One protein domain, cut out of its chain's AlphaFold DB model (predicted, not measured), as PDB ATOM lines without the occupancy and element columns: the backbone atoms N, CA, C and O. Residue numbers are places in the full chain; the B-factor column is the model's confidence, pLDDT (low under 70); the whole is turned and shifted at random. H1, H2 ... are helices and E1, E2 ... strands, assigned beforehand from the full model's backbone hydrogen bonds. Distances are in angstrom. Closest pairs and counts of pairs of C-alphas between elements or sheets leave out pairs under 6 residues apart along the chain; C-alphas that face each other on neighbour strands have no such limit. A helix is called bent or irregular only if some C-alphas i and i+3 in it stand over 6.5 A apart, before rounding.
ATOM      1  N   ASN A  95     199.241 343.047 251.874       63.69
ATOM      2  CA  ASN A  95     199.557 344.149 250.951       63.69
ATOM      3  C   ASN A  95     200.434 345.278 251.536       63.69
ATOM      4  O   ASN A  95     200.255 346.431 251.161       63.69
ATOM      5  N   ILE A  96     201.365 344.979 252.452       67.19
ATOM      6  CA  ILE A  96     202.257 346.010 253.033       67.19
ATOM      7  C   ILE A  96     203.084 346.717 251.964       67.19
ATOM      8  O   ILE A  96     203.294 347.923 252.043       67.19
ATOM      9  N   ASN A  97     203.603 345.951 251.009       77.00
ATOM     10  CA  ASN A  97     204.391 346.490 249.923       77.00
ATOM     11  C   ASN A  97     204.314 345.543 248.730       77.00
ATOM     12  O   ASN A  97     204.461 344.328 248.884       77.00
ATOM     13  N   ASP A  98     204.081 346.109 247.558       86.19
ATOM     14  CA  ASP A  98     204.173 345.449 246.258       86.19
ATOM     15  C   ASP A  98     205.559 345.632 245.633       86.19
ATOM     16  O   ASP A  98     205.799 345.189 244.514       86.19
ATOM     17  N   GLN A  99     206.494 346.240 246.368       90.06
ATOM     18  CA  GLN A  99     207.877 346.384 245.947       90.06
ATOM     19  C   GLN A  99     208.868 346.437 247.112       90.06
ATOM     20  O   GLN A  99     208.523 346.692 248.266       90.06
ATOM     21  N   THR A 100     210.138 346.199 246.803       91.12
ATOM     22  CA  THR A 100     211.273 346.513 247.674       91.12
ATOM     23  C   THR A 100     212.221 347.430 246.925       91.12
ATOM     24  O   THR A 100     212.455 347.232 245.737       91.12
ATOM     25  N   SER A 101     212.754 348.438 247.607       94.44
ATOM     26  CA  SER A 101     213.570 349.472 246.981       94.44
ATOM     27  C   SER A 101     214.903 349.627 247.710       94.44
ATOM     28  O   SER A 101     214.992 349.389 248.917       94.44
ATOM     29  N   PHE A 102     215.924 350.014 246.955       95.81
ATOM     30  CA  PHE A 102     217.303 350.203 247.386       95.81
ATOM     31  C   PHE A 102     217.852 351.489 246.793       95.81
ATOM     32  O   PHE A 102     217.415 351.920 245.725       95.81
ATOM     33  N   LEU A 103     218.838 352.075 247.463       97.75
ATOM     34  CA  LEU A 103     219.607 353.166 246.886       97.75
ATOM     35  C   LEU A 103     220.791 352.625 246.084       97.75
ATOM     36  O   LEU A 103     221.353 351.577 246.402       97.75
ATOM     37  N   ALA A 104     221.187 353.372 245.065       98.06
ATOM     38  CA  ALA A 104     222.453 353.192 244.374       98.06
ATOM     39  C   ALA A 104     223.038 354.553 244.005       98.06
ATOM     40  O   ALA A 104     222.299 355.515 243.799       98.06
ATOM     41  N   CYS A 105     224.360 354.612 243.890       98.56
ATOM     42  CA  CYS A 105     225.058 355.770 243.356       98.56
ATOM     43  C   CYS A 105     225.571 355.452 241.952       98.56
ATOM     44  O   CYS A 105     226.227 354.435 241.735       98.56
ATOM     45  N   GLU A 106     225.298 356.341 241.010       98.62
ATOM     46  CA  GLU A 106     225.964 356.394 239.717       98.62
ATOM     47  C   GLU A 106     227.018 357.503 239.781       98.62
ATOM     48  O   GLU A 106     226.688 358.681 239.914       98.62
ATOM     49  N   PHE A 107     228.287 357.116 239.717       98.62
ATOM     50  CA  PHE A 107     229.438 358.011 239.712       98.62
ATOM     51  C   PHE A 107     229.827 358.369 238.284       98.62
ATOM     52  O   PHE A 107     229.941 357.485 237.427       98.62
ATOM     53  N   ARG A 108     230.048 359.661 238.037       98.31
ATOM     54  CA  ARG A 108     230.403 360.218 236.731       98.31
ATOM     55  C   ARG A 108     231.582 361.181 236.852       98.31
ATOM     56  O   ARG A 108     231.760 361.841 237.876       98.31
ATOM     57  N   TRP A 109     232.365 361.255 235.780       97.94
ATOM     58  CA  TRP A 109     233.551 362.102 235.663       97.94
ATOM     59  C   TRP A 109     233.468 362.910 234.370       97.94
ATOM     60  O   TRP A 109     233.098 362.364 233.336       97.94
ATOM     61  N   HIS A 110     233.824 364.192 234.405       95.44
ATOM     62  CA  HIS A 110     233.646 365.116 233.280       95.44
ATOM     63  C   HIS A 110     234.425 364.693 232.022       95.44
ATOM     64  O   HIS A 110     233.937 364.842 230.905       95.44
ATOM     65  N   ASP A 111     235.616 364.120 232.211       94.75
ATOM     66  CA  ASP A 111     236.512 363.695 231.129       94.75
ATOM     67  C   ASP A 111     236.225 362.265 230.618       94.75
ATOM     68  O   ASP A 111     236.995 361.719 229.823       94.75
ATOM     69  N   SER A 112     235.145 361.624 231.082       93.94
ATOM     70  CA  SER A 112     234.817 360.233 230.766       93.94
ATOM     71  C   SER A 112     233.333 360.048 230.459       93.94
ATOM     72  O   SER A 112     232.473 360.318 231.289       93.94
ATOM     73  N   ASP A 113     233.030 359.439 229.312       92.75
ATOM     74  CA  ASP A 113     231.667 358.990 228.985       92.75
ATOM     75  C   ASP A 113     231.230 357.759 229.811       92.75
ATOM     76  O   ASP A 113     230.101 357.282 229.687       92.75
ATOM     77  N   GLN A 114     232.129 357.185 230.619       93.75
ATOM     78  CA  GLN A 114     231.831 356.024 231.454       93.75
ATOM     79  C   GLN A 114     231.337 356.447 232.836       93.75
ATOM     80  O   GLN A 114     232.018 357.176 233.558       93.75
ATOM     81  N   SER A 115     230.190 355.897 233.230       96.88
ATOM     82  CA  SER A 115     229.675 355.937 234.597       96.88
ATOM     83  C   SER A 115     229.975 354.629 235.332       96.88
ATOM     84  O   SER A 115     229.872 353.556 234.731       96.88
ATOM     85  N   THR A 116     230.231 354.693 236.637       97.75
ATOM     86  CA  THR A 116     230.356 353.501 237.492       97.75
ATOM     87  C   THR A 116     229.223 353.449 238.504       97.75
ATOM     88  O   THR A 116     228.894 354.454 239.122       97.75
ATOM     89  N   TRP A 117     228.629 352.271 238.686       97.69
ATOM     90  CA  TRP A 117     227.534 352.064 239.629       97.69
ATOM     91  C   TRP A 117     228.042 351.431 240.916       97.69
ATOM     92  O   TRP A 117     228.668 350.372 240.880       97.69
ATOM     93  N   LEU A 118     227.701 352.044 242.043       97.62
ATOM     94  CA  LEU A 118     227.842 351.459 243.366       97.62
ATOM     95  C   LEU A 118     226.446 351.163 243.916       97.62
ATOM     96  O   LEU A 118     225.702 352.065 244.304       97.62
ATOM     97  N   LEU A 119     226.085 349.881 243.911       97.00
ATOM     98  CA  LEU A 119     224.817 349.406 244.460       97.00
ATOM     99  C   LEU A 119     224.860 349.424 245.992       97.00
ATOM    100  O   LEU A 119     225.940 349.426 246.585       97.00
ATOM    101  N   SER A 120     223.692 349.440 246.632       94.81
ATOM    102  CA  SER A 120     223.594 349.233 248.079       94.81
ATOM    103  C   SER A 120     224.082 347.833 248.450       94.81
ATOM    104  O   SER A 120     223.715 346.847 247.811       94.81
ATOM    105  N   ASP A 121     224.818 347.723 249.554       92.31
ATOM    106  CA  ASP A 121     225.250 346.429 250.101       92.31
ATOM    107  C   ASP A 121     224.055 345.591 250.602       92.31
ATOM    108  O   ASP A 121     224.174 344.393 250.868       92.31
ATOM    109  N   ASN A 122     222.881 346.221 250.745       91.06
ATOM    110  CA  ASN A 122     221.627 345.558 251.077       91.06
ATOM    111  C   ASN A 122     220.880 345.035 249.840       91.06
ATOM    112  O   ASN A 122     219.944 344.245 250.020       91.06
ATOM    113  N   GLU A 123     221.242 345.466 248.625       93.12
ATOM    114  CA  GLU A 123     220.646 344.982 247.375       93.12
ATOM    115  C   GLU A 123     221.102 343.536 247.110       93.12
ATOM    116  O   GLU A 123     222.301 343.258 247.050       93.12
ATOM    117  N   PRO A 124     220.172 342.571 246.980       89.56
ATOM    118  CA  PRO A 124     220.546 341.188 246.753       89.56
ATOM    119  C   PRO A 124     221.079 340.997 245.334       89.56
ATOM    120  O   PRO A 124     220.463 341.426 244.361       89.56
ATOM    121  N   THR A 125     222.181 340.261 245.209       88.62
ATOM    122  CA  THR A 125     222.698 339.825 243.902       88.62
ATOM    123  C   THR A 125     221.767 338.822 243.215       88.62
ATOM    124  O   THR A 125     221.725 338.767 241.988       88.62
ATOM    125  N   ASP A 126     221.008 338.052 244.000       87.69
ATOM    126  CA  ASP A 126     219.968 337.130 243.543       87.69
ATOM    127  C   ASP A 126     218.647 337.433 244.261       87.69
ATOM    128  O   ASP A 126     218.469 337.148 245.448       87.69
ATOM    129  N   THR A 127     217.694 338.008 243.530       84.25
ATOM    130  CA  THR A 127     216.371 338.368 244.056       84.25
ATOM    131  C   THR A 127     215.511 337.155 244.394       84.25
ATOM    132  O   THR A 127     214.585 337.273 245.195       84.25
ATOM    133  N   SER A 128     215.816 335.982 243.829       79.56
ATOM    134  CA  SER A 128     215.063 334.749 244.073       79.56
ATOM    135  C   SER A 128     215.452 334.058 245.381       79.56
ATOM    136  O   SER A 128     214.688 333.242 245.901       79.56
ATOM    137  N   ASN A 129     216.626 334.385 245.928       78.06
ATOM    138  CA  ASN A 129     217.160 333.745 247.120       78.06
ATOM    139  C   ASN A 129     218.111 334.677 247.877       78.06
ATOM    140  O   ASN A 129     219.330 334.616 247.707       78.06
ATOM    141  N   TYR A 130     217.559 335.512 248.759       77.38
ATOM    142  CA  TYR A 130     218.372 336.384 249.598       77.38
ATOM    143  C   TYR A 130     217.942 336.382 251.063       77.38
ATOM    144  O   TYR A 130     216.764 336.293 251.410       77.38
ATOM    145  N   LEU A 131     218.937 336.532 251.931       79.31
ATOM    146  CA  LEU A 131     218.774 336.774 253.356       79.31
ATOM    147  C   LEU A 131     219.618 337.994 253.716       79.31
ATOM    148  O   LEU A 131     220.820 338.006 253.466       79.31
ATOM    149  N   ARG A 132     219.000 339.012 254.322       74.25
ATOM    150  CA  ARG A 132     219.731 340.180 254.830       74.25
ATOM    151  C   ARG A 132     220.104 339.939 256.286       74.25
ATOM    152  O   ARG A 132     219.226 339.828 257.139       74.25
ATOM    153  N   TYR A 133     221.397 339.877 256.562       72.00
ATOM    154  CA  TYR A 133     221.943 339.744 257.908       72.00
ATOM    155  C   TYR A 133     223.054 340.783 258.094       72.00
ATOM    156  O   TYR A 133     223.853 340.972 257.181       72.00
ATOM    157  N   ALA A 134     223.107 341.437 259.260       77.81
ATOM    158  CA  ALA A 134     223.983 342.577 259.569       77.81
ATOM    159  C   ALA A 134     223.664 343.883 258.796       77.81
ATOM    160  O   ALA A 134     222.587 344.038 258.216       77.81
ATOM    161  N   GLY A 135     224.567 344.872 258.887       79.44
ATOM    162  CA  GLY A 135     224.465 346.154 258.173       79.44
ATOM    163  C   GLY A 135     223.397 347.119 258.699       79.44
ATOM    164  O   GLY A 135     223.059 348.086 258.026       79.44
ATOM    165  N   ASN A 136     222.852 346.894 259.898       76.00
ATOM    166  CA  ASN A 136     221.602 347.528 260.342       76.00
ATOM    167  C   ASN A 136     221.618 349.051 260.360       76.00
ATOM    168  O   ASN A 136     220.591 349.660 260.086       76.00
ATOM    169  N   ARG A 137     222.759 349.670 260.676       84.62
ATOM    170  CA  ARG A 137     222.853 351.132 260.696       84.62
ATOM    171  C   ARG A 137     222.736 351.713 259.289       84.62
ATOM    172  O   ARG A 137     221.897 352.581 259.081       84.62
ATOM    173  N   VAL A 138     223.528 351.205 258.344       88.25
ATOM    174  CA  VAL A 138     223.470 351.620 256.932       88.25
ATOM    175  C   VAL A 138     222.098 351.296 256.360       88.25
ATOM    176  O   VAL A 138     221.434 352.175 255.828       88.25
ATOM    177  N   ARG A 139     221.601 350.079 256.600       88.75
ATOM    178  CA  ARG A 139     220.267 349.658 256.170       88.75
ATOM    179  C   ARG A 139     219.162 350.557 256.715       88.75
ATOM    180  O   ARG A 139     218.246 350.886 255.979       88.75
ATOM    181  N   SER A 140     219.230 350.953 257.985       88.25
ATOM    182  CA  SER A 140     218.243 351.858 258.580       88.25
ATOM    183  C   SER A 140     218.298 353.247 257.951       88.25
ATOM    184  O   SER A 140     217.247 353.850 257.763       88.25
ATOM    185  N   ILE A 141     219.493 353.754 257.636       93.75
ATOM    186  CA  ILE A 141     219.657 355.031 256.932       93.75
ATOM    187  C   ILE A 141     219.058 354.918 255.527       93.75
ATOM    188  O   ILE A 141     218.191 355.708 255.174       93.75
ATOM    189  N   GLU A 142     219.434 353.894 254.762       95.25
ATOM    190  CA  GLU A 142     218.923 353.666 253.407       95.25
ATOM    191  C   GLU A 142     217.407 353.468 253.381       95.25
ATOM    192  O   GLU A 142     216.729 354.068 252.555       95.25
ATOM    193  N   GLN A 143     216.849 352.685 254.308       91.06
ATOM    194  CA  GLN A 143     215.402 352.495 254.436       91.06
ATOM    195  C   GLN A 143     214.673 353.806 254.706       91.06
ATOM    196  O   GLN A 143     213.594 354.016 254.162       91.06
ATOM    197  N   ASN A 144     215.259 354.677 255.530       92.56
ATOM    198  CA  ASN A 144     214.687 355.990 255.770       92.56
ATOM    199  C   ASN A 144     214.805 356.870 254.531       92.56
ATOM    200  O   ASN A 144     213.866 357.597 254.265       92.56
ATOM    201  N   LEU A 145     215.897 356.812 253.768       96.38
ATOM    202  CA  LEU A 145     216.125 357.661 252.592       96.38
ATOM    203  C   LEU A 145     215.378 357.207 251.325       96.38
ATOM    204  O   LEU A 145     215.107 358.025 250.448       96.38
ATOM    205  N   THR A 146     215.040 355.924 251.215       95.88
ATOM    206  CA  THR A 146     214.451 355.335 250.006       95.88
ATOM    207  C   THR A 146     212.979 355.721 249.828       95.88
ATOM    208  O   THR A 146     212.203 355.722 250.783       95.88
ATOM    209  N   LEU A 147     212.575 355.990 248.582       95.50
ATOM    210  CA  LEU A 147     211.179 356.208 248.191       95.50
ATOM    211  C   LEU A 147     210.587 354.987 247.475       95.50
ATOM    212  O   LEU A 147     211.297 354.144 246.932       95.50
ATOM    213  N   SER A 148     209.258 354.918 247.472       92.44
ATOM    214  CA  SER A 148     208.467 353.860 246.848       92.44
ATOM    215  C   SER A 148     207.770 354.434 245.611       92.44
ATOM    216  O   SER A 148     206.856 355.249 245.735       92.44
ATOM    217  N   PHE A 149     208.200 354.026 244.414       94.62
ATOM    218  CA  PHE A 149     207.675 354.507 243.129       94.62
ATOM    219  C   PHE A 149     206.690 353.516 242.487       94.62
ATOM    220  O   PHE A 149     206.819 353.156 241.322       94.62
ATOM    221  N   SER A 150     205.707 353.044 243.261       91.88
ATOM    222  CA  SER A 150     204.637 352.179 242.747       91.88
ATOM    223  C   SER A 150     203.464 353.004 242.218       91.88
ATOM    224  O   SER A 150     203.272 354.170 242.595       91.88
ATOM    225  N   PHE A 151     202.681 352.395 241.328       92.25
ATOM    226  CA  PHE A 151     201.444 352.958 240.796       92.25
ATOM    227  C   PHE A 151     200.275 352.645 241.726       92.25
ATOM    228  O   PHE A 151     200.060 351.494 242.105       92.25
ATOM    229  N   ALA A 152     199.462 353.649 242.045       91.50
ATOM    230  CA  ALA A 152     198.189 353.402 242.706       91.50
ATOM    231  C   ALA A 152     197.186 352.742 241.729       91.50
ATOM    232  O   ALA A 152     197.261 352.951 240.513       91.50
ATOM    233  N   PRO A 153     196.205 351.956 242.218       92.06
ATOM    234  CA  PRO A 153     195.210 351.325 241.354       92.06
ATOM    235  C   PRO A 153     194.457 352.340 240.477       92.06
ATOM    236  O   PRO A 153     193.742 353.201 240.984       92.06
ATOM    237  N   GLY A 154     194.595 352.211 239.153       95.75
ATOM    238  CA  GLY A 154     193.958 353.099 238.172       95.75
ATOM    239  C   GLY A 154     194.649 354.453 237.972       95.75
ATOM    240  O   GLY A 154     194.109 355.302 237.264       95.75
ATOM    241  N   GLU A 155     195.817 354.668 238.578       97.06
ATOM    242  CA  GLU A 155     196.613 355.883 238.405       97.06
ATOM    243  C   GLU A 155     197.237 355.937 237.005       97.06
ATOM    244  O   GLU A 155     197.748 354.941 236.490       97.06
ATOM    245  N   THR A 156     197.190 357.109 236.370       97.44
ATOM    246  CA  THR A 156     197.883 357.341 235.098       97.44
ATOM    247  C   THR A 156     199.364 357.623 235.343       97.44
ATOM    248  O   THR A 156     199.738 358.139 236.393       97.44
ATOM    249  N   GLU A 157     200.216 357.359 234.353       96.75
ATOM    250  CA  GLU A 157     201.656 357.639 234.457       96.75
ATOM    251  C   GLU A 157     201.962 359.106 234.766       96.75
ATOM    252  O   GLU A 157     202.796 359.399 235.617       96.75
ATOM    253  N   GLU A 158     201.249 360.042 234.138       97.88
ATOM    254  CA  GLU A 158     201.434 361.466 234.415       97.88
ATOM    255  C   GLU A 158     201.082 361.824 235.871       97.88
ATOM    256  O   GLU A 158     201.794 362.604 236.506       97.88
ATOM    257  N   ALA A 159     200.008 361.244 236.418       97.94
ATOM    258  CA  ALA A 159     199.625 361.459 237.812       97.94
ATOM    259  C   ALA A 159     200.657 360.853 238.776       97.94
ATOM    260  O   ALA A 159     201.061 361.528 239.726       97.94
ATOM    261  N   ALA A 160     201.140 359.640 238.482       97.31
ATOM    262  CA  ALA A 160     202.188 358.979 239.252       97.31
ATOM    263  C   ALA A 160     203.481 359.808 239.263       97.31
ATOM    264  O   ALA A 160     203.998 360.111 240.334       97.31
ATOM    265  N   ARG A 161     203.950 360.278 238.097       97.94
ATOM    266  CA  ARG A 161     205.143 361.136 237.984       97.94
ATOM    267  C   ARG A 161     204.997 362.433 238.781       97.94
ATOM    268  O   ARG A 161     205.915 362.791 239.508       97.94
ATOM    269  N   ARG A 162     203.848 363.116 238.722       98.38
ATOM    270  CA  ARG A 162     203.609 364.329 239.535       98.38
ATOM    271  C   ARG A 162     203.693 364.035 241.033       98.38
ATOM    272  O   ARG A 162     204.397 364.740 241.749       98.38
ATOM    273  N   ARG A 163     203.042 362.961 241.489       97.81
ATOM    274  CA  ARG A 163     203.099 362.522 242.889       97.81
ATOM    275  C   ARG A 163     204.520 362.158 243.314       97.81
ATOM    276  O   ARG A 163     204.938 362.522 244.407       97.81
ATOM    277  N   TRP A 164     205.271 361.457 242.470       98.06
ATOM    278  CA  TRP A 164     206.671 361.133 242.738       98.06
ATOM    279  C   TRP A 164     207.533 362.395 242.803       98.06
ATOM    280  O   TRP A 164     208.349 362.506 243.707       98.06
ATOM    281  N   ALA A 165     207.313 363.378 241.924       98.31
ATOM    282  CA  ALA A 165     207.997 364.669 241.986       98.31
ATOM    283  C   ALA A 165     207.732 365.395 243.316       98.31
ATOM    284  O   ALA A 165     208.658 365.944 243.911       98.31
ATOM    285  N   ASP A 166     206.487 365.385 243.807       97.81
ATOM    286  CA  ASP A 166     206.145 365.925 245.130       97.81
ATOM    287  C   ASP A 166     206.887 365.174 246.252       97.81
ATOM    288  O   ASP A 166     207.519 365.807 247.095       97.81
ATOM    289  N   GLN A 167     206.884 363.835 246.221       97.50
ATOM    290  CA  GLN A 167     207.570 362.995 247.211       97.50
ATOM    291  C   GLN A 167     209.087 363.220 247.225       97.50
ATOM    292  O   GLN A 167     209.680 363.296 248.297       97.50
ATOM    293  N   ILE A 168     209.724 363.341 246.057       98.19
ATOM    294  CA  ILE A 168     211.162 363.616 245.946       98.19
ATOM    295  C   ILE A 168     211.481 364.993 246.538       98.19
ATOM    296  O   ILE A 168     212.428 365.118 247.314       98.19
ATOM    297  N   ARG A 169     210.685 366.024 246.226       97.31
ATOM    298  CA  ARG A 169     210.888 367.375 246.770       97.31
ATOM    299  C   ARG A 169     210.713 367.422 248.283       97.31
ATOM    300  O   ARG A 169     211.572 367.964 248.974       97.31
ATOM    301  N   GLU A 170     209.651 366.807 248.801       96.38
ATOM    302  CA  GLU A 170     209.434 366.664 250.245       96.38
ATOM    303  C   GLU A 170     210.623 365.949 250.901       96.38
ATOM    304  O   GLU A 170     211.158 366.417 251.913       96.38
ATOM    305  N   LYS A 171     211.109 364.877 250.264       96.88
ATOM    306  CA  LYS A 171     212.254 364.109 250.741       96.88
ATOM    307  C   LYS A 171     213.525 364.944 250.825       96.88
ATOM    308  O   LYS A 171     214.192 364.922 251.854       96.88
ATOM    309  N   MET A 172     213.839 365.705 249.776       96.56
ATOM    310  CA  MET A 172     214.995 366.604 249.786       96.56
ATOM    311  C   MET A 172     214.834 367.694 250.847       96.56
ATOM    312  O   MET A 172     215.775 367.979 251.574       96.56
ATOM    313  N   SER A 173     213.641 368.268 251.004       94.75
ATOM    314  CA  SER A 173     213.432 369.331 251.996       94.75
ATOM    315  C   SER A 173     213.645 368.875 253.445       94.75
ATOM    316  O   SER A 173     214.045 369.682 254.280       94.75
ATOM    317  N   THR A 174     213.406 367.592 253.733       95.06
ATOM    318  CA  THR A 174     213.461 367.044 255.097       95.06
ATOM    319  C   THR A 174     214.786 366.349 255.400       95.06
ATOM    320  O   THR A 174     215.291 366.480 256.510       95.06
ATOM    321  N   ASP A 175     215.354 365.625 254.429       97.00
ATOM    322  CA  ASP A 175     216.432 364.657 254.672       97.00
ATOM    323  C   ASP A 175     217.692 364.889 253.812       97.00
ATOM    324  O   ASP A 175     218.522 363.982 253.686       97.00
ATOM    325  N   PHE A 176     217.860 366.061 253.175       96.50
ATOM    326  CA  PHE A 176     219.014 366.291 252.288       96.50
ATOM    327  C   PHE A 176     220.365 366.137 252.999       96.50
ATOM    328  O   PHE A 176     221.323 365.667 252.392       96.50
ATOM    329  N   ASP A 177     220.467 366.520 254.270       97.12
ATOM    330  CA  ASP A 177     221.704 366.457 255.048       97.12
ATOM    331  C   ASP A 177     222.132 365.003 255.294       97.12
ATOM    332  O   ASP A 177     223.303 364.647 255.112       97.12
ATOM    333  N   ILE A 178     221.170 364.138 255.628       97.25
ATOM    334  CA  ILE A 178     221.367 362.695 255.761       97.25
ATOM    335  C   ILE A 178     221.730 362.097 254.399       97.25
ATOM    336  O   ILE A 178     222.660 361.291 254.319       97.25
ATOM    337  N   LEU A 179     221.042 362.505 253.329       97.75
ATOM    338  CA  LEU A 179     221.284 362.003 251.978       97.75
ATOM    339  C   LEU A 179     222.685 362.366 251.464       97.75
ATOM    340  O   LEU A 179     223.389 361.492 250.961       97.75
ATOM    341  N   ILE A 180     223.128 363.616 251.635       97.88
ATOM    342  CA  ILE A 180     224.485 364.054 251.270       97.88
ATOM    343  C   ILE A 180     225.523 363.320 252.114       97.88
ATOM    344  O   ILE A 180     226.510 362.831 251.573       97.88
ATOM    345  N   THR A 181     225.297 363.183 253.424       97.69
ATOM    346  CA  THR A 181     226.231 362.471 254.312       97.69
ATOM    347  C   THR A 181     226.381 361.005 253.905       97.69
ATOM    348  O   THR A 181     227.501 360.501 253.828       97.69
ATOM    349  N   TRP A 182     225.270 360.327 253.606       97.62
ATOM    350  CA  TRP A 182     225.276 358.956 253.092       97.62
ATOM    351  C   TRP A 182     225.976 358.871 251.727       97.62
ATOM    352  O   TRP A 182     226.793 357.980 251.499       97.62
ATOM    353  N   THR A 183     225.736 359.829 250.834       98.38
ATOM    354  CA  THR A 183     226.376 359.850 249.509       98.38
ATOM    355  C   THR A 183     227.884 360.058 249.627       98.38
ATOM    356  O   THR A 183     228.658 359.343 248.994       98.38
ATOM    357  N   ALA A 184     228.325 360.969 250.497       98.19
ATOM    358  CA  ALA A 184     229.735 361.194 250.786       98.19
ATOM    359  C   ALA A 184     230.413 359.939 251.363       98.19
ATOM    360  O   ALA A 184     231.536 359.628 250.968       98.19
ATOM    361  N   SER A 185     229.738 359.178 252.239       97.62
ATOM    362  CA  SER A 185     230.292 357.905 252.718       97.62
ATOM    363  C   SER A 185     230.409 356.865 251.604       97.62
ATOM    364  O   SER A 185     231.419 356.174 251.548       97.62
ATOM    365  N   ARG A 186     229.446 356.799 250.671       97.88
ATOM    366  CA  ARG A 186     229.538 355.905 249.502       97.88
ATOM    367  C   ARG A 186     230.683 356.288 248.557       97.88
ATOM    368  O   ARG A 186     231.329 355.399 248.011       97.88
ATOM    369  N   ILE A 187     230.972 357.582 248.380       98.25
ATOM    370  CA  ILE A 187     232.160 358.034 247.631       98.25
ATOM    371  C   ILE A 187     233.439 357.565 248.332       98.25
ATOM    372  O   ILE A 187     234.331 357.040 247.675       98.25
ATOM    373  N   TYR A 188     233.526 357.732 249.654       97.94
ATOM    374  CA  TYR A 188     234.696 357.305 250.420       97.94
ATOM    375  C   TYR A 188     234.940 355.794 250.295       97.94
ATOM    376  O   TYR A 188     236.051 355.385 249.975       97.94
ATOM    377  N   GLU A 189     233.900 354.975 250.461       96.62
ATOM    378  CA  GLU A 189     233.979 353.517 250.290       96.62
ATOM    379  C   GLU A 189     234.431 353.136 248.871       96.62
ATOM    380  O   GLU A 189     235.320 352.304 248.701       96.62
ATOM    381  N   PHE A 190     233.899 353.809 247.846       97.38
ATOM    382  CA  PHE A 190     234.355 353.615 246.470       97.38
ATOM    383  C   PHE A 190     235.843 353.944 246.297       97.38
ATOM    384  O   PHE A 190     236.570 353.212 245.633       97.38
ATOM    385  N   GLN A 191     236.320 355.032 246.899       97.62
ATOM    386  CA  GLN A 191     237.726 355.427 246.816       97.62
ATOM    387  C   GLN A 191     238.657 354.499 247.604       97.62
ATOM    388  O   GLN A 191     239.817 354.356 247.224       97.62
ATOM    389  N   GLU A 192     238.178 353.847 248.667       97.56
ATOM    390  CA  GLU A 192     238.944 352.802 249.357       97.56
ATOM    391  C   GLU A 192     239.164 351.576 248.457       97.56
ATOM    392  O   GLU A 192     240.277 351.045 248.413       97.56
ATOM    393  N   ASP A 193     238.140 351.164 247.705       97.19
ATOM    394  CA  ASP A 193     238.226 350.033 246.773       97.19
ATOM    395  C   ASP A 193     238.988 350.380 245.478       97.19
ATOM    396  O   ASP A 193     239.628 349.513 244.873       97.19
ATOM    397  N   PHE A 194     238.956 351.650 245.062       97.06
ATOM    398  CA  PHE A 194     239.567 352.149 243.827       97.06
ATOM    399  C   PHE A 194     240.447 353.391 244.079       97.06
ATOM    400  O   PHE A 194     240.134 354.479 243.591       97.06
ATOM    401  N   PRO A 195     241.586 353.251 244.786       97.62
ATOM    402  CA  PRO A 195     242.392 354.390 245.247       97.62
ATOM    403  C   PRO A 195     243.043 355.210 244.125       97.62
ATOM    404  O   PRO A 195     243.420 356.360 244.345       97.62
ATOM    405  N   ASP A 196     243.185 354.634 242.928       97.44
ATOM    406  CA  ASP A 196     243.747 355.316 241.757       97.44
ATOM    407  C   ASP A 196     242.695 356.126 240.972       97.44
ATOM    408  O   ASP A 196     243.050 356.884 240.066       97.44
ATOM    409  N   MET A 197     241.403 355.972 241.290       96.12
ATOM    410  CA  MET A 197     240.322 356.710 240.635       96.12
ATOM    411  C   MET A 197     240.145 358.092 241.284       96.12
ATOM    412  O   MET A 197     240.117 358.199 242.514       96.12
ATOM    413  N   PRO A 198     239.984 359.171 240.495       96.81
ATOM    414  CA  PRO A 198     239.675 360.483 241.052       96.81
ATOM    415  C   PRO A 198     238.288 360.490 241.711       96.81
ATOM    416  O   PRO A 198     237.416 359.689 241.366       96.81
ATOM    417  N   THR A 199     238.059 361.422 242.641       97.31
ATOM    418  CA  THR A 199     236.712 361.702 243.173       97.31
ATOM    419  C   THR A 199     235.746 361.973 242.012       97.31
ATOM    420  O   THR A 199     236.140 362.687 241.090       97.31
ATOM    421  N   PRO A 200     234.520 361.418 242.016       98.19
ATOM    422  CA  PRO A 200     233.538 361.714 240.977       98.19
ATOM    423  C   PRO A 200     233.155 363.196 240.969       98.19
ATOM    424  O   PRO A 200     232.998 363.808 242.028       98.19
ATOM    425  N   ASP A 201     232.980 363.746 239.768       98.38
ATOM    426  CA  ASP A 201     232.534 365.128 239.560       98.38
ATOM    427  C   ASP A 201     231.021 365.261 239.784       98.38
ATOM    428  O   ASP A 201     230.545 366.266 240.307       98.38
ATOM    429  N   GLU A 202     230.272 364.216 239.424       98.44
ATOM    430  CA  GLU A 202     228.820 364.127 239.561       98.44
ATOM    431  C   GLU A 202     228.448 362.768 240.169       98.44
ATOM    432  O   GLU A 202     228.966 361.714 239.781       98.44
ATOM    433  N   VAL A 203     227.525 362.791 241.129       98.69
ATOM    434  CA  VAL A 203     226.903 361.602 241.708       98.69
ATOM    435  C   VAL A 203     225.396 361.698 241.540       98.69
ATOM    436  O   VAL A 203     224.754 362.602 242.078       98.69
ATOM    437  N   ILE A 204     224.820 360.737 240.820       98.75
ATOM    438  CA  ILE A 204     223.370 360.577 240.737       98.75
ATOM    439  C   ILE A 204     222.948 359.477 241.694       98.75
ATOM    440  O   ILE A 204     223.405 358.338 241.613       98.75
ATOM    441  N   ILE A 205     222.053 359.830 242.602       98.69
ATOM    442  CA  ILE A 205     221.465 358.900 243.551       98.69
ATOM    443  C   ILE A 205     220.219 358.331 242.894       98.69
ATOM    444  O   ILE A 205     219.323 359.078 242.505       98.69
ATOM    445  N   HIS A 206     220.152 357.014 242.778       98.62
ATOM    446  CA  HIS A 206     219.033 356.294 242.185       98.62
ATOM    447  C   HIS A 206     218.277 355.509 243.244       98.62
ATOM    448  O   HIS A 206     218.875 354.943 244.158       98.62
ATOM    449  N   VAL A 207     216.964 355.405 243.065       98.06
ATOM    450  CA  VAL A 207     216.156 354.363 243.694       98.06
ATOM    451  C   VAL A 207     216.001 353.224 242.699       98.06
ATOM    452  O   VAL A 207     215.451 353.395 241.609       98.06
ATOM    453  N   ARG A 208     216.458 352.046 243.106       97.19
ATOM    454  CA  ARG A 208     216.292 350.789 242.387       97.19
ATOM    455  C   ARG A 208     215.222 349.969 243.073       97.19
ATOM    456  O   ARG A 208     215.373 349.657 244.252       97.19
ATOM    457  N   GLY A 209     214.141 349.630 242.380       94.50
ATOM    458  CA  GLY A 209     213.061 348.857 242.986       94.50
ATOM    459  C   GLY A 209     212.699 347.594 242.233       94.50
ATOM    460  O   GLY A 209     212.788 347.515 241.013       94.50
ATOM    461  N   PHE A 210     212.294 346.596 243.008       92.12
ATOM    462  CA  PHE A 210     211.920 345.267 242.562       92.12
ATOM    463  C   PHE A 210     210.471 345.011 242.947       92.12
ATOM    464  O   PHE A 210     210.115 345.132 244.121       92.12
ATOM    465  N   GLU A 211     209.655 344.629 241.974       89.50
ATOM    466  CA  GLU A 211     208.260 344.277 242.211       89.50
ATOM    467  C   GLU A 211     208.149 342.952 242.977       89.50
ATOM    468  O   GLU A 211     208.753 341.935 242.623       89.50
ATOM    469  N   ILE A 212     207.328 342.956 244.020       85.69
ATOM    470  CA  ILE A 212     206.916 341.787 244.784       85.69
ATOM    471  C   ILE A 212     205.543 341.391 244.252       85.69
ATOM    472  O   ILE A 212     204.526 342.013 244.554       85.69
ATOM    473  N   GLY A 213     205.497 340.347 243.434       81.88
ATOM    474  CA  GLY A 213     204.228 339.891 242.875       81.88
ATOM    475  C   GLY A 213     203.295 339.299 243.928       81.88
ATOM    476  O   GLY A 213     203.700 338.880 245.014       81.88
ATOM    477  N   ALA A 214     202.015 339.256 243.564       82.38
ATOM    478  CA  ALA A 214     200.946 338.839 244.456       82.38
ATOM    479  C   ALA A 214     201.179 337.431 245.049       82.38
ATOM    480  O   ALA A 214     201.701 336.544 244.362       82.38
ATOM    481  N   PRO A 215     200.731 337.178 246.292       79.19
ATOM    482  CA  PRO A 215     200.797 335.850 246.893       79.19
ATOM    483  C   PRO A 215     200.177 334.777 245.984       79.19
ATOM    484  O   PRO A 215     199.036 334.904 245.544       79.19
ATOM    485  N   GLY A 216     200.927 333.707 245.709       80.75
ATOM    486  CA  GLY A 216     200.485 332.608 244.842       80.75
ATOM    487  C   GLY A 216     200.729 332.818 243.343       80.75
ATOM    488  O   GLY A 216     200.501 331.885 242.572       80.75
ATOM    489  N   ALA A 217     201.234 333.983 242.920       80.94
ATOM    490  CA  ALA A 217     201.802 334.131 241.585       80.94
ATOM    491  C   ALA A 217     203.015 333.196 241.431       80.94
ATOM    492  O   ALA A 217     203.783 332.989 242.374       80.94
ATOM    493  N   ALA A 218     203.182 332.595 240.251       76.69
ATOM    494  CA  ALA A 218     204.312 331.711 239.998       76.69
ATOM    495  C   ALA A 218     205.625 332.500 240.117       76.69
ATOM    496  O   ALA A 218     205.842 333.456 239.379       76.69
ATOM    497  N   THR A 219     206.528 332.064 241.000       66.31
ATOM    498  CA  THR A 219     207.834 332.709 241.245       66.31
ATOM    499  C   THR A 219     208.655 332.883 239.960       66.31
ATOM    500  O   THR A 219     209.455 333.802 239.838       66.31
ATOM    501  N   ALA A 220     208.420 332.026 238.963       56.75
ATOM    502  CA  ALA A 220     209.121 332.025 237.684       56.75
ATOM    503  C   ALA A 220     208.775 333.201 236.743       56.75
ATOM    504  O   ALA A 220     209.438 333.340 235.721       56.75
ATOM    505  N   SER A 221     207.771 334.039 237.042       56.00
ATOM    506  CA  SER A 221     207.424 335.198 236.197       56.00
ATOM    507  C   SER A 221     208.019 336.531 236.670       56.00
ATOM    508  O   SER A 221     207.697 337.565 236.098       56.00
ATOM    509  N   GLN A 222     208.852 336.530 237.714       60.41
ATOM    510  CA  GLN A 222     209.309 337.733 238.425       60.41
ATOM    511  C   GLN A 222     210.735 338.177 238.046       60.41
ATOM    512  O   GLN A 222     211.479 338.698 238.869       60.41
ATOM    513  N   THR A 223     211.145 337.955 236.794       65.75
ATOM    514  CA  THR A 223     212.487 338.305 236.291       65.75
ATOM    515  C   THR A 223     212.578 339.708 235.691       65.75
ATOM    516  O   THR A 223     213.531 339.995 234.967       65.75
ATOM    517  N   SER A 224     211.599 340.583 235.941       80.31
ATOM    518  CA  SER A 224     211.705 341.973 235.502       80.31
ATOM    519  C   SER A 224     212.961 342.598 236.119       80.31
ATOM    520  O   SER A 224     213.181 342.443 237.325       80.31
ATOM    521  N   PRO A 225     213.811 343.270 235.323       87.94
ATOM    522  CA  PRO A 225     214.919 344.029 235.883       87.94
ATOM    523  C   PRO A 225     214.364 345.088 236.846       87.94
ATOM    524  O   PRO A 225     213.230 345.541 236.655       87.94
ATOM    525  N   PRO A 226     215.135 345.498 237.868       93.12
ATOM    526  CA  PRO A 226     214.684 346.552 238.755       93.12
ATOM    527  C   PRO A 226     214.425 347.825 237.957       93.12
ATOM    528  O   PRO A 226     215.220 348.187 237.081       93.12
ATOM    529  N   TYR A 227     213.337 348.521 238.276       94.38
ATOM    530  CA  TYR A 227     213.181 349.885 237.791       94.38
ATOM    531  C   TYR A 227     214.255 350.756 238.449       94.38
ATOM    532  O   TYR A 227     214.673 350.492 239.576       94.38
ATOM    533  N   CYS A 228     214.707 351.790 237.745       96.75
ATOM    534  CA  CYS A 228     215.753 352.688 238.215       96.75
ATOM    535  C   CYS A 228     215.296 354.123 237.979       96.75
ATOM    536  O   CYS A 228     215.152 354.540 236.830       96.75
ATOM    537  N   ILE A 229     215.010 354.847 239.058       97.75
ATOM    538  CA  ILE A 229     214.519 356.227 239.003       97.75
ATOM    539  C   ILE A 229     215.527 357.116 239.732       97.75
ATOM    540  O   ILE A 229     215.815 356.846 240.903       97.75
ATOM    541  N   PRO A 230     216.059 358.170 239.084       98.50
ATOM    542  CA  PRO A 230     216.896 359.136 239.773       98.50
ATOM    543  C   PRO A 230     216.113 359.809 240.903       98.50
ATOM    544  O   PRO A 230     214.946 360.164 240.758       98.50
ATOM    545  N   LEU A 231     216.766 359.971 242.043       98.25
ATOM    546  CA  LEU A 231     216.240 360.664 243.210       98.25
ATOM    547  C   LEU A 231     216.787 362.087 243.257       98.25
ATOM    548  O   LEU A 231     216.036 363.053 243.379       98.25
ATOM    549  N   ALA A 232     218.108 362.204 243.157       98.56
ATOM    550  CA  ALA A 232     218.810 363.460 243.320       98.56
ATOM    551  C   ALA A 232     220.170 363.432 242.621       98.56
ATOM    552  O   ALA A 232     220.725 362.362 242.357       98.56
ATOM    553  N   ARG A 233     220.703 364.622 242.354       98.69
ATOM    554  CA  ARG A 233     222.034 364.832 241.793       98.69
ATOM    555  C   ARG A 233     222.860 365.710 242.721       98.69
ATOM    556  O   ARG A 233     222.424 366.794 243.108       98.69
ATOM    557  N   TRP A 234     224.067 365.251 243.030       98.56
ATOM    558  CA  TRP A 234     225.047 365.991 243.812       98.56
ATOM    559  C   TRP A 234     226.369 366.104 243.053       98.56
ATOM    560  O   TRP A 234     226.904 365.107 242.577       98.56
ATOM    561  N   GLU A 235     226.903 367.316 242.964       98.25
ATOM    562  CA  GLU A 235     228.206 367.621 242.380       98.25
ATOM    563  C   GLU A 235     229.126 368.108 243.516       98.25
ATOM    564  O   GLU A 235     229.019 369.264 243.936       98.25
ATOM    565  N   PRO A 236     230.012 367.259 244.080       96.94
ATOM    566  CA  PRO A 236     230.747 367.581 245.310       96.94
ATOM    567  C   PRO A 236     231.603 368.854 245.239       96.94
ATOM    568  O   PRO A 236     231.852 369.487 246.264       96.94
ATOM    569  N   ALA A 237     232.067 369.214 244.040       96.75
ATOM    570  CA  ALA A 237     232.904 370.385 243.791       96.75
ATOM    571  C   ALA A 237     232.128 371.612 243.273       96.75
ATOM    572  O   ALA A 237     232.741 372.663 243.065       96.75
ATOM    573  N   ALA A 238     230.816 371.501 243.039       96.81
ATOM    574  CA  ALA A 238     230.023 372.599 242.502       96.81
ATOM    575  C   ALA A 238     229.767 373.696 243.546       96.81
ATOM    576  O   ALA A 238     229.586 373.435 244.738       96.81
ATOM    577  N   ASP A 239     229.719 374.944 243.075       97.00
ATOM    578  CA  ASP A 239     229.309 376.095 243.878       97.00
ATOM    579  C   ASP A 239     227.791 376.276 243.753       97.00
ATOM    580  O   ASP A 239     227.284 376.784 242.749       97.00
ATOM    581  N   TYR A 240     227.055 375.798 244.755       95.94
ATOM    582  CA  TYR A 240     225.599 375.915 244.801       95.94
ATOM    583  C   TYR A 240     225.185 377.317 245.278       95.94
ATOM    584  O   TYR A 240     225.746 377.819 246.260       95.94
ATOM    585  N   PRO A 241     224.180 377.962 244.653       96.75
ATOM    586  CA  PRO A 241     223.700 379.249 245.139       96.75
ATOM    587  C   PRO A 241     223.108 379.113 246.547       96.75
ATOM    588  O   PRO A 241     222.460 378.120 246.875       96.75
ATOM    589  N   ARG A 242     223.311 380.133 247.388       95.81
ATOM    590  CA  ARG A 242     222.963 380.086 248.822       95.81
ATOM    591  C   ARG A 242     221.470 379.924 249.084       95.81
ATOM    592  O   ARG A 242     221.093 379.514 250.174       95.81
ATOM    593  N   GLU A 243     220.635 380.276 248.116       96.19
ATOM    594  CA  GLU A 243     219.179 380.209 248.200       96.19
ATOM    595  C   GLU A 243     218.634 378.781 248.024       96.19
ATOM    596  O   GLU A 243     217.450 378.548 248.279       96.19
ATOM    597  N   TYR A 244     219.485 377.829 247.632       97.00
ATOM    598  CA  TYR A 244     219.108 376.448 247.345       97.00
ATOM    599  C   TYR A 244     219.908 375.447 248.184       97.00
ATOM    600  O   TYR A 244     220.987 375.745 248.701       97.00
ATOM    601  N   LEU A 245     219.364 374.237 248.308       96.75
ATOM    602  CA  LEU A 245     220.058 373.087 248.870       96.75
ATOM    603  C   LEU A 245     221.293 372.754 248.013       96.75
ATOM    604  O   LEU A 245     221.238 372.884 246.786       96.75
ATOM    605  N   PRO A 246     222.387 372.254 248.619       97.56
ATOM    606  CA  PRO A 246     223.585 371.825 247.897       97.56
ATOM    607  C   PRO A 246     223.404 370.449 247.225       97.56
ATOM    608  O   PRO A 246     224.290 369.600 247.262       97.56
ATOM    609  N   ILE A 247     222.212 370.204 246.681       98.00
ATOM    610  CA  ILE A 247     221.793 368.998 245.974       98.00
ATOM    611  C   ILE A 247     220.557 369.338 245.135       98.00
ATOM    612  O   ILE A 247     219.706 370.133 245.541       98.00
ATOM    613  N   GLU A 248     220.444 368.740 243.958       98.44
ATOM    614  CA  GLU A 248     219.297 368.931 243.074       98.44
ATOM    615  C   GLU A 248     218.347 367.739 243.161       98.44
ATOM    616  O   GLU A 248     218.780 366.587 243.184       98.44
ATOM    617  N   ALA A 249     217.042 368.004 243.166       98.44
ATOM    618  CA  ALA A 249     216.022 366.962 243.114       98.44
ATOM    619  C   ALA A 249     215.750 366.556 241.666       98.44
ATOM    620  O   ALA A 249     215.693 367.417 240.790       98.44
ATOM    621  N   TYR A 250     215.503 365.274 241.417       98.69
ATOM    622  CA  TYR A 250     214.981 364.840 240.127       98.69
ATOM    623  C   TYR A 250     213.478 365.137 240.014       98.69
ATOM    624  O   TYR A 250     212.692 364.732 240.872       98.69
ATOM    625  N   ASP A 251     213.068 365.811 238.942       98.38
ATOM    626  CA  ASP A 251     211.665 365.969 238.564       98.38
ATOM    627  C   ASP A 251     211.309 364.944 237.465       98.38
ATOM    628  O   ASP A 251     211.676 365.136 236.302       98.38
ATOM    629  N   PRO A 252     210.583 363.855 237.784       98.06
ATOM    630  CA  PRO A 252     210.185 362.836 236.809       98.06
ATOM    631  C   PRO A 252     209.147 363.311 235.776       98.06
ATOM    632  O   PRO A 252     208.879 362.585 234.814       98.06
ATOM    633  N   VAL A 253     208.532 364.487 235.954       97.94
ATOM    634  CA  VAL A 253     207.605 365.075 234.974       97.94
ATOM    635  C   VAL A 253     208.382 365.752 233.850       97.94
ATOM    636  O   VAL A 253     208.039 365.576 232.684       97.94
ATOM    637  N   THR A 254     209.421 366.517 234.193       98.06
ATOM    638  CA  THR A 254     210.270 367.213 233.212       98.06
ATOM    639  C   THR A 254     211.524 366.433 232.831       98.06
ATOM    640  O   THR A 254     212.209 366.838 231.897       98.06
ATOM    641  N   GLU A 255     211.820 365.344 233.543       98.00
ATOM    642  CA  GLU A 255     213.022 364.511 233.399       98.00
ATOM    643  C   GLU A 255     214.315 365.327 233.568       98.00
ATOM    644  O   GLU A 255     215.286 365.176 232.829       98.00
ATOM    645  N   GLN A 256     214.311 366.242 234.543       98.31
ATOM    646  CA  GLN A 256     215.418 367.164 234.810       98.31
ATOM    647  C   GLN A 256     215.751 367.206 236.297       98.31
ATOM    648  O   GLN A 256     214.877 367.031 237.143       98.31
ATOM    649  N   PHE A 257     217.015 367.486 236.608       98.56
ATOM    650  CA  PHE A 257     217.420 367.848 237.959       98.56
ATOM    651  C   PHE A 257     217.182 369.341 238.180       98.56
ATOM    652  O   PHE A 257     217.523 370.169 237.335       98.56
ATOM    653  N   VAL A 258     216.547 369.674 239.299       97.94
ATOM    654  CA  VAL A 258     216.109 371.030 239.623       97.94
ATOM    655  C   VAL A 258     216.579 371.427 241.019       97.94
ATOM    656  O   VAL A 258     216.419 370.675 241.989       97.94
ATOM    657  N   TYR A 259     217.127 372.638 241.135       97.62
ATOM    658  CA  TYR A 259     217.497 373.211 242.425       97.62
ATOM    659  C   TYR A 259     216.291 373.264 243.365       97.62
ATOM    660  O   TYR A 259     215.201 373.690 242.980       97.62
ATOM    661  N   GLN A 260     216.502 372.846 244.611       96.50
ATOM    662  CA  GLN A 260     215.485 372.902 245.654       96.50
ATOM    663  C   GLN A 260     215.757 374.087 246.566       96.50
ATOM    664  O   GLN A 260     216.866 374.177 247.088       96.50
ATOM    665  N   PRO A 261     214.810 375.020 246.753       95.94
ATOM    666  CA  PRO A 261     215.008 376.092 247.713       95.94
ATOM    667  C   PRO A 261     215.113 375.497 249.118       95.94
ATOM    668  O   PRO A 261     214.558 374.430 249.394       95.94
ATOM    669  N   TRP A 262     215.783 376.204 250.024       94.00
ATOM    670  CA  TRP A 262     215.648 375.897 251.447       94.00
ATOM    671  C   TRP A 262     214.168 375.896 251.821       94.00
ATOM    672  O   TRP A 262     213.411 376.745 251.338       94.00
TER     673      TRP A 262
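Overview. This is residues 95 to 262 of the 267 residues of an uncharacterized protein of Blastopirellula marina (UniProt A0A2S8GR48). One strongly twisted sheet of six strands has its helices over one face, with no named helix on the other. The long helix H2 bends like an L: its arm H2a follows E5, its arm H2b crosses E2 and E3, and short H1 crosses E1. The printed part has 168 residues with two named helices and six named strands, in the order E1 E2 H1 H2 E3 E4 E5 E6. The sheet, E2 E1 E3 E4 E5 E6, is antiparallel, and the class is mixed, helices and strands. The whole is compact, with a radius of gyration of the C-alphas of 16.8 A and spans of 52 by 37 by 32 A.

Arrangement. Start at E1, residues 99 to 109, which forms a hairpin with edge strand E2, residues 112 to 119; N 105 and O 118, 2.9 A apart, are within hydrogen-bond range. Next, H1, residues 136 to 145, lies over E1 at a height over the sheet of 10.2 A; their closest C-alphas are Leu 103 and Glu 142, 6.6 A. H2, residues 157 to 193, was assigned as one helix by its hydrogen bonds but is bent, with C-alphas 174 and 177 8.3 A apart; its arms H2a, residues 157 to 174, and H2b, residues 177 to 193, stand about perpendicular at 89 degrees. H2a runs along E5, residues 244 to 251, at 13 degrees on the local plane; their closest C-alphas are Ala 165 and Asp 251, 5.2 A. H2b is on the same face as H1 and runs across the strands, at 66 degrees to E2 on the local plane. With residues 178 to 182 alone it touches H1, at a steep tilt of 51 degrees, opposite ways; the closest C-alphas are Leu 145 and Leu 179, 6.8 A. E2, H1 H2 and E3, residues 202 to 211, make a split strand-helix-strand unit, two strands running the same way with E1 between them and a right-handed crossover; between the antiparallel neighbours E1 and E3, N 104 and O 206, 2.9 A apart, are within hydrogen-bond range. E3, E4 at residues 227 to 234, E5 and edge strand E6 at residues 256 to 261 form a meander, each strand the antiparallel neighbour of the one before; see N 203 and O 234, 2.8 A, N 233 and O 248, 2.9 A, and N 245 and O 260, 2.8 A. In H1, H2a and H2b every O i to N i+4 pair is within hydrogen-bond range.

Along the chain. Find C-alpha 99 at (207.877, 346.384, 245.947); E1 runs 31.8 A from there. H2a spans 25.6 A, H2b 24.7 A and E3 28.7 A. E5 bends by 89 degrees at residue 247, and E6 ends at C-alpha 261, (215.008, 376.092, 247.713).

Size, cuts and confidence. The C-alphas of Gly 216 and Arg 242 are the two farthest apart, 52.7 A. The printed part has no cut; the links E2 to H1, H1 to H2 and E3 to E4 are long. Residues 95 to 96 and 219 to 223 have pLDDT under 70.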